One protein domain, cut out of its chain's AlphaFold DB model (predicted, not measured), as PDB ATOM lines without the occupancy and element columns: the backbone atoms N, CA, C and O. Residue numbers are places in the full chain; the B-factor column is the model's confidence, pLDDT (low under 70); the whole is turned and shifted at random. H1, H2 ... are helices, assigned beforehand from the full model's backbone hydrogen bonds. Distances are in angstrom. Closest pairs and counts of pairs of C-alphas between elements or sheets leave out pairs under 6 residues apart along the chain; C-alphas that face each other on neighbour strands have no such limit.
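AT A GLANCE: This is residues 2 to 22 and 42 to 72 of the 72 residues of an uncharacterized protein of marine metagenome (UniProt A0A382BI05). A straight helix, H1, and an angled piece, in which H2 and H3 follow one another round a corner, make a flat, open frame with empty space between the two parts. The printed part has 52 residues with three named helices, H1, H2, H3 in chain order, and no named strand; its class is all helix. It is extended, with a radius of gyration of the C-alphas of 17.5 A and spans of 56 by 30 by 15 A.

HOW THE PARTS SIT: H1, residues 2 to 19, is apart from H2, residues 42 to 54, and from H3, residues 57 to 71. H2 and H3 are close but not clearly touching; their closest C-alphas, of Ile 52 and Ile 59, are 7.9 A apart. They run the same way at a steep tilt of 68 degrees, only just short of about perpendicular. Every O i to N i+4 pair is within hydrogen-bond range in H1 and H2, and 10 of 11 in H3.

IN THESE COORDINATES: H1 is 25.8 A long from C-alpha 2 at (162.027, 184.380, 163.508); H2 is 18.9 A long; H3 is 20.2 A long and ends at C-alpha 71, (173.008, 210.850, 167.908).

THE WHOLE: The farthest C-alphas, of Pro 22 and Gly 72, are 57.4 A apart. Residues 23 to 41 are cut out, with 26.5 A from C-alpha 22 to C-alpha 42. The link from H2 to H3 is tight. Residue 72 is under pLDDT 70.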
ATOM      1  N   ILE A   2     162.195 185.429 164.540       96.12
ATOM      2  CA  ILE A   2     162.027 184.380 163.508       96.12
ATOM      3  C   ILE A   2     163.245 184.270 162.567       96.12
ATOM      4  O   ILE A   2     163.662 183.166 162.233       96.12
ATOM      5  N   GLY A   3     163.866 185.398 162.195       94.12
ATOM      6  CA  GLY A   3     165.078 185.397 161.364       94.12
ATOM      7  C   GLY A   3     166.230 184.589 161.973       94.12
ATOM      8  O   GLY A   3     166.763 183.707 161.312       94.12
ATOM      9  N   LEU A   4     166.544 184.808 163.257       96.25
ATOM     10  CA  LEU A   4     167.601 184.078 163.969       96.25
ATOM     11  C   LEU A   4     167.330 182.566 164.017       96.25
ATOM     12  O   LEU A   4     168.248 181.765 163.848       96.25
ATOM     13  N   PHE A   5     166.063 182.183 164.202       97.06
ATOM     14  CA  PHE A   5     165.648 180.783 164.175       97.06
ATOM     15  C   PHE A   5     165.962 180.130 162.823       97.06
ATOM     16  O   PHE A   5     166.608 179.084 162.781       97.06
ATOM     17  N   PHE A   6     165.567 180.766 161.716       97.75
ATOM     18  CA  PHE A   6     165.851 180.228 160.387       97.75
ATOM     19  C   PHE A   6     167.345 180.228 160.063       97.75
ATOM     20  O   PHE A   6     167.823 179.245 159.503       97.75
ATOM     21  N   THR A   7     168.101 181.257 160.459       96.81
ATOM     22  CA  THR A   7     169.562 181.270 160.299       96.81
ATOM     23  C   THR A   7     170.197 180.039 160.945       96.81
ATOM     24  O   THR A   7     170.921 179.305 160.276       96.81
ATOM     25  N   GLY A   8     169.871 179.756 162.210       97.00
ATOM     26  CA  GLY A   8     170.370 178.562 162.895       97.00
ATOM     27  C   GLY A   8     169.917 177.267 162.216       97.00
ATOM     28  O   GLY A   8     170.743 176.407 161.916       97.00
ATOM     29  N   ALA A   9     168.623 177.144 161.907       97.38
ATOM     30  CA  ALA A   9     168.059 175.941 161.299       97.38
ATOM     31  C   ALA A   9     168.703 175.599 159.942       97.38
ATOM     32  O   ALA A   9     169.055 174.442 159.703       97.38
ATOM     33  N   TYR A  10     168.892 176.587 159.062       97.19
ATOM     34  CA  TYR A  10     169.487 176.364 157.742       97.19
ATOM     35  C   TYR A  10     170.991 176.090 157.808       97.19
ATOM     36  O   TYR A  10     171.457 175.193 157.106       97.19
ATOM     37  N   ILE A  11     171.740 176.787 158.671       97.38
ATOM     38  CA  ILE A  11     173.176 176.519 158.858       97.38
ATOM     39  C   ILE A  11     173.383 175.096 159.385       97.38
ATOM     40  O   ILE A  11     174.182 174.341 158.832       97.38
ATOM     41  N   LEU A  12     172.617 174.686 160.399       97.00
ATOM     42  CA  LEU A  12     172.706 173.333 160.953       97.00
ATOM     43  C   LEU A  12     172.294 172.265 159.933       97.00
ATOM     44  O   LEU A  12     172.936 171.217 159.844       97.00
ATOM     45  N   LYS A  13     171.261 172.532 159.122       96.38
ATOM     46  CA  LYS A  13     170.864 171.648 158.018       96.38
ATOM     47  C   LYS A  13     172.004 171.466 157.011       96.38
ATOM     48  O   LYS A  13     172.288 170.328 156.646       96.38
ATOM     49  N   ALA A  14     172.670 172.547 156.602       96.88
ATOM     50  CA  ALA A  14     173.788 172.488 155.663       96.88
ATOM     51  C   ALA A  14     174.976 171.694 156.234       96.88
ATOM     52  O   ALA A  14     175.470 170.782 155.578       96.88
ATOM     53  N   ILE A  15     175.374 171.958 157.485       96.44
ATOM     54  CA  ILE A  15     176.457 171.221 158.164       96.44
ATOM     55  C   ILE A  15     176.147 169.721 158.231       96.44
ATOM     56  O   ILE A  15     177.015 168.889 157.964       96.44
ATOM     57  N   ARG A  16     174.901 169.359 158.559       94.56
ATOM     58  CA  ARG A  16     174.465 167.961 158.576       94.56
ATOM     59  C   ARG A  16     174.557 167.316 157.194       94.56
ATOM     60  O   ARG A  16     174.957 166.169 157.103       94.56
ATOM     61  N   GLN A  17     174.158 168.019 156.140       92.50
ATOM     62  CA  GLN A  17     174.132 167.460 154.785       92.50
ATOM     63  C   GLN A  17     175.520 167.348 154.146       92.50
ATOM     64  O   GLN A  17     175.705 166.501 153.282       92.50
ATOM     65  N   VAL A  18     176.473 168.191 154.553       90.81
ATOM     66  CA  VAL A  18     177.820 168.233 153.963       90.81
ATOM     67  C   VAL A  18     178.822 167.391 154.752       90.81
ATOM     68  O   VAL A  18     179.635 166.700 154.151       90.81
ATOM     69  N   LEU A  19     178.785 167.452 156.087       90.94
ATOM     70  CA  LEU A  19     179.829 166.864 156.938       90.94
ATOM     71  C   LEU A  19     179.394 165.593 157.679       90.94
ATOM     72  O   LEU A  19     180.241 164.926 158.265       90.94
ATOM     73  N   HIS A  20     178.099 165.264 157.701       90.44
ATOM     74  CA  HIS A  20     177.589 164.091 158.417       90.44
ATOM     75  C   HIS A  20     176.962 163.079 157.454       90.44
ATOM     76  O   HIS A  20     176.340 163.448 156.462       90.44
ATOM     77  N   GLY A  21     177.052 161.794 157.805       88.31
ATOM     78  CA  GLY A  21     176.525 160.686 157.007       88.31
ATOM     79  C   GLY A  21     177.629 159.798 156.426       88.31
ATOM     80  O   GLY A  21     178.802 159.994 156.742       88.31
ATOM     81  N   PRO A  22     177.263 158.781 155.627       88.25
ATOM     82  CA  PRO A  22     178.239 157.960 154.923       88.25
ATOM     83  C   PRO A  22     179.009 158.799 153.895       88.25
ATOM     84  O   PRO A  22     178.452 159.711 153.284       88.25
ATOM     85  N   VAL A  42     192.344 180.965 157.265       96.94
ATOM     86  CA  VAL A  42     191.039 180.949 157.950       96.94
ATOM     87  C   VAL A  42     191.173 181.202 159.457       96.94
ATOM     88  O   VAL A  42     190.315 181.851 160.057       96.94
ATOM     89  N   ALA A  43     192.250 180.727 160.087       97.69
ATOM     90  CA  ALA A  43     192.419 180.790 161.537       97.69
ATOM     91  C   ALA A  43     192.349 182.217 162.128       97.69
ATOM     92  O   ALA A  43     191.632 182.383 163.116       97.69
ATOM     93  N   PRO A  44     192.984 183.263 161.556       97.44
ATOM     94  CA  PRO A  44     192.890 184.626 162.076       97.44
ATOM     95  C   PRO A  44     191.456 185.156 162.122       97.44
ATOM     96  O   PRO A  44     191.091 185.846 163.070       97.44
ATOM     97  N   LEU A  45     190.625 184.800 161.134       97.50
ATOM     98  CA  LEU A  45     189.219 185.202 161.101       97.50
ATOM     99  C   LEU A  45     188.441 184.556 162.248       97.50
ATOM    100  O   LEU A  45     187.720 185.251 162.959       97.50
ATOM    101  N   ILE A  46     188.631 183.252 162.472       97.75
ATOM    102  CA  ILE A  46     187.999 182.533 163.589       97.75
ATOM    103  C   ILE A  46     188.458 183.118 164.930       97.75
ATOM    104  O   ILE A  46     187.636 183.375 165.806       97.75
ATOM    105  N   VAL A  47     189.761 183.368 165.084       98.06
ATOM    106  CA  VAL A  47     190.332 183.967 166.296       98.06
ATOM    107  C   VAL A  47     189.719 185.338 166.560       98.06
ATOM    108  O   VAL A  47     189.283 185.604 167.677       98.06
ATOM    109  N   LEU A  48     189.617 186.189 165.537       97.25
ATOM    110  CA  LEU A  48     189.015 187.509 165.676       97.25
ATOM    111  C   LEU A  48     187.530 187.417 166.058       97.25
ATOM    112  O   LEU A  48     187.100 188.117 166.972       97.25
ATOM    113  N   MET A  49     186.761 186.522 165.423       97.19
ATOM    114  CA  MET A  49     185.355 186.282 165.779       97.19
ATOM    115  C   MET A  49     185.199 185.876 167.252       97.19
ATOM    116  O   MET A  49     184.322 186.396 167.940       97.19
ATOM    117  N   LEU A  50     186.066 184.991 167.754       97.62
ATOM    118  CA  LEU A  50     186.044 184.551 169.151       97.62
ATOM    119  C   LEU A  50     186.437 185.671 170.120       97.62
ATOM    120  O   LEU A  50     185.739 185.886 171.110       97.62
ATOM    121  N   ILE A  51     187.517 186.405 169.834       97.69
ATOM    122  CA  ILE A  51     187.980 187.518 170.679       97.69
ATOM    123  C   ILE A  51     186.884 188.572 170.808       97.69
ATOM    124  O   ILE A  51     186.581 189.001 171.917       97.69
ATOM    125  N   ILE A  52     186.263 188.960 169.691       97.19
ATOM    126  CA  ILE A  52     185.188 189.954 169.691       97.19
ATOM    127  C   ILE A  52     183.964 189.427 170.446       97.19
ATOM    128  O   ILE A  52     183.378 190.163 171.233       97.19
ATOM    129  N   GLY A  53     183.588 188.161 170.243       96.31
ATOM    130  CA  GLY A  53     182.435 187.562 170.919       96.31
ATOM    131  C   GLY A  53     182.590 187.460 172.439       96.31
ATOM    132  O   GLY A  53     181.599 187.579 173.156       96.31
ATOM    133  N   ILE A  54     183.815 187.263 172.937       97.81
ATOM    134  CA  ILE A  54     184.104 187.114 174.372       97.81
ATOM    135  C   ILE A  54     184.422 188.466 175.032       97.81
ATOM    136  O   ILE A  54     183.921 188.750 176.118       97.81
ATOM    137  N   TRP A  55     185.249 189.302 174.395       97.50
ATOM    138  CA  TRP A  55     185.716 190.586 174.930       97.50
ATOM    139  C   TRP A  55     185.583 191.717 173.889       97.50
ATOM    140  O   TRP A  55     186.567 192.128 173.263       97.50
ATOM    141  N   PRO A  56     184.372 192.276 173.702       97.00
ATOM    142  CA  PRO A  56     184.113 193.291 172.676       97.00
ATOM    143  C   PRO A  56     184.515 194.723 173.073       97.00
ATOM    144  O   PRO A  56     184.381 195.627 172.251       97.00
ATOM    145  N   TRP A  57     184.992 194.952 174.306       97.06
ATOM    146  CA  TRP A  57     185.118 196.289 174.914       97.06
ATOM    147  C   TRP A  57     185.855 197.324 174.052       97.06
ATOM    148  O   TRP A  57     185.419 198.463 173.950       97.06
ATOM    149  N   TRP A  58     186.953 196.939 173.405       94.19
ATOM    150  CA  TRP A  58     187.764 197.851 172.595       94.19
ATOM    151  C   TRP A  58     187.029 198.333 171.332       94.19
ATOM    152  O   TRP A  58     187.152 199.499 170.962       94.19
ATOM    153  N   ILE A  59     186.223 197.466 170.706       95.44
ATOM    154  CA  ILE A  59     185.365 197.843 169.572       95.44
ATOM    155  C   ILE A  59     184.210 198.702 170.071       95.44
ATOM    156  O   ILE A  59     183.933 199.756 169.503       95.44
ATOM    157  N   THR A  60     183.522 198.259 171.125       96.19
ATOM    158  CA  THR A  60     182.324 198.956 171.602       96.19
ATOM    159  C   THR A  60     182.657 200.327 172.167       96.19
ATOM    160  O   THR A  60     181.894 201.253 171.937       96.19
ATOM    161  N   PHE A  61     183.805 200.498 172.826       96.06
ATOM    162  CA  PHE A  61     184.290 201.798 173.283       96.06
ATOM    163  C   PHE A  61     184.445 202.786 172.117       96.06
ATOM    164  O   PHE A  61     183.838 203.852 172.135       96.06
ATOM    165  N   MET A  62     185.164 202.398 171.058       94.19
ATOM    166  CA  MET A  62     185.357 203.241 169.870       94.19
ATOM    167  C   MET A  62     184.032 203.575 169.162       94.19
ATOM    168  O   MET A  62     183.821 204.714 168.734       94.19
ATOM    169  N   ILE A  63     183.129 202.593 169.040       95.62
ATOM    170  CA  ILE A  63     181.804 202.805 168.441       95.62
ATOM    171  C   ILE A  63     180.987 203.778 169.293       95.62
ATOM    172  O   ILE A  63     180.390 204.699 168.745       95.62
ATOM    173  N   ASN A  64     180.977 203.604 170.615       95.19
ATOM    174  CA  ASN A  64     180.178 204.421 171.522       95.19
ATOM    175  C   ASN A  64     180.598 205.896 171.485       95.19
ATOM    176  O   ASN A  64     179.727 206.741 171.331       95.19
ATOM    177  N   GLU A  65     181.898 206.205 171.520       94.31
ATOM    178  CA  GLU A  65     182.407 207.587 171.387       94.31
ATOM    179  C   GLU A  65     181.885 208.272 170.109       94.31
ATOM    180  O   GLU A  65     181.450 209.429 170.111       94.31
ATOM    181  N   THR A  66     181.858 207.522 169.005       93.75
ATOM    182  CA  THR A  66     181.371 208.021 167.713       93.75
ATOM    183  C   THR A  66     179.850 208.196 167.717       93.75
ATOM    184  O   THR A  66     179.336 209.230 167.295       93.75
ATOM    185  N   VAL A  67     179.116 207.193 168.203       96.31
ATOM    186  CA  VAL A  67     177.647 207.189 168.233       96.31
ATOM    187  C   VAL A  67     177.108 208.283 169.150       96.31
ATOM    188  O   VAL A  67     176.158 208.964 168.770       96.31
ATOM    189  N   THR A  68     177.724 208.500 170.312       95.44
ATOM    190  CA  THR A  68     177.335 209.568 171.239       95.44
ATOM    191  C   THR A  68     177.481 210.945 170.602       95.44
ATOM    192  O   THR A  68     176.611 211.771 170.809       95.44
ATOM    193  N   THR A  69     178.501 211.175 169.769       93.62
ATOM    194  CA  THR A  69     178.661 212.454 169.049       93.62
ATOM    195  C   THR A  69     177.653 212.633 167.903       93.62
ATOM    196  O   THR A  69     177.304 213.754 167.547       93.62
ATOM    197  N   LEU A  70     177.214 211.539 167.268       94.06
ATOM    198  CA  LEU A  70     176.328 211.589 166.096       94.06
ATOM    199  C   LEU A  70     174.838 211.674 166.448       94.06
ATOM    200  O   LEU A  70     174.069 212.256 165.687       94.06
ATOM    201  N   ILE A  71     174.423 211.020 167.536       93.19
ATOM    202  CA  ILE A  71     173.008 210.850 167.908       93.19
ATOM    203  C   ILE A  71     172.685 211.557 169.243       93.19
ATOM    204  O   ILE A  71     171.513 211.648 169.608       93.19
ATOM    205  N   GLY A  72     173.700 212.046 169.965       61.88
ATOM    206  CA  GLY A  72     173.591 212.766 171.239       61.88
ATOM    207  C   GLY A  72     173.942 214.239 171.111       61.88
ATOM    208  O   GLY A  72     175.057 214.537 170.637       61.88
TER     209      GLY A  72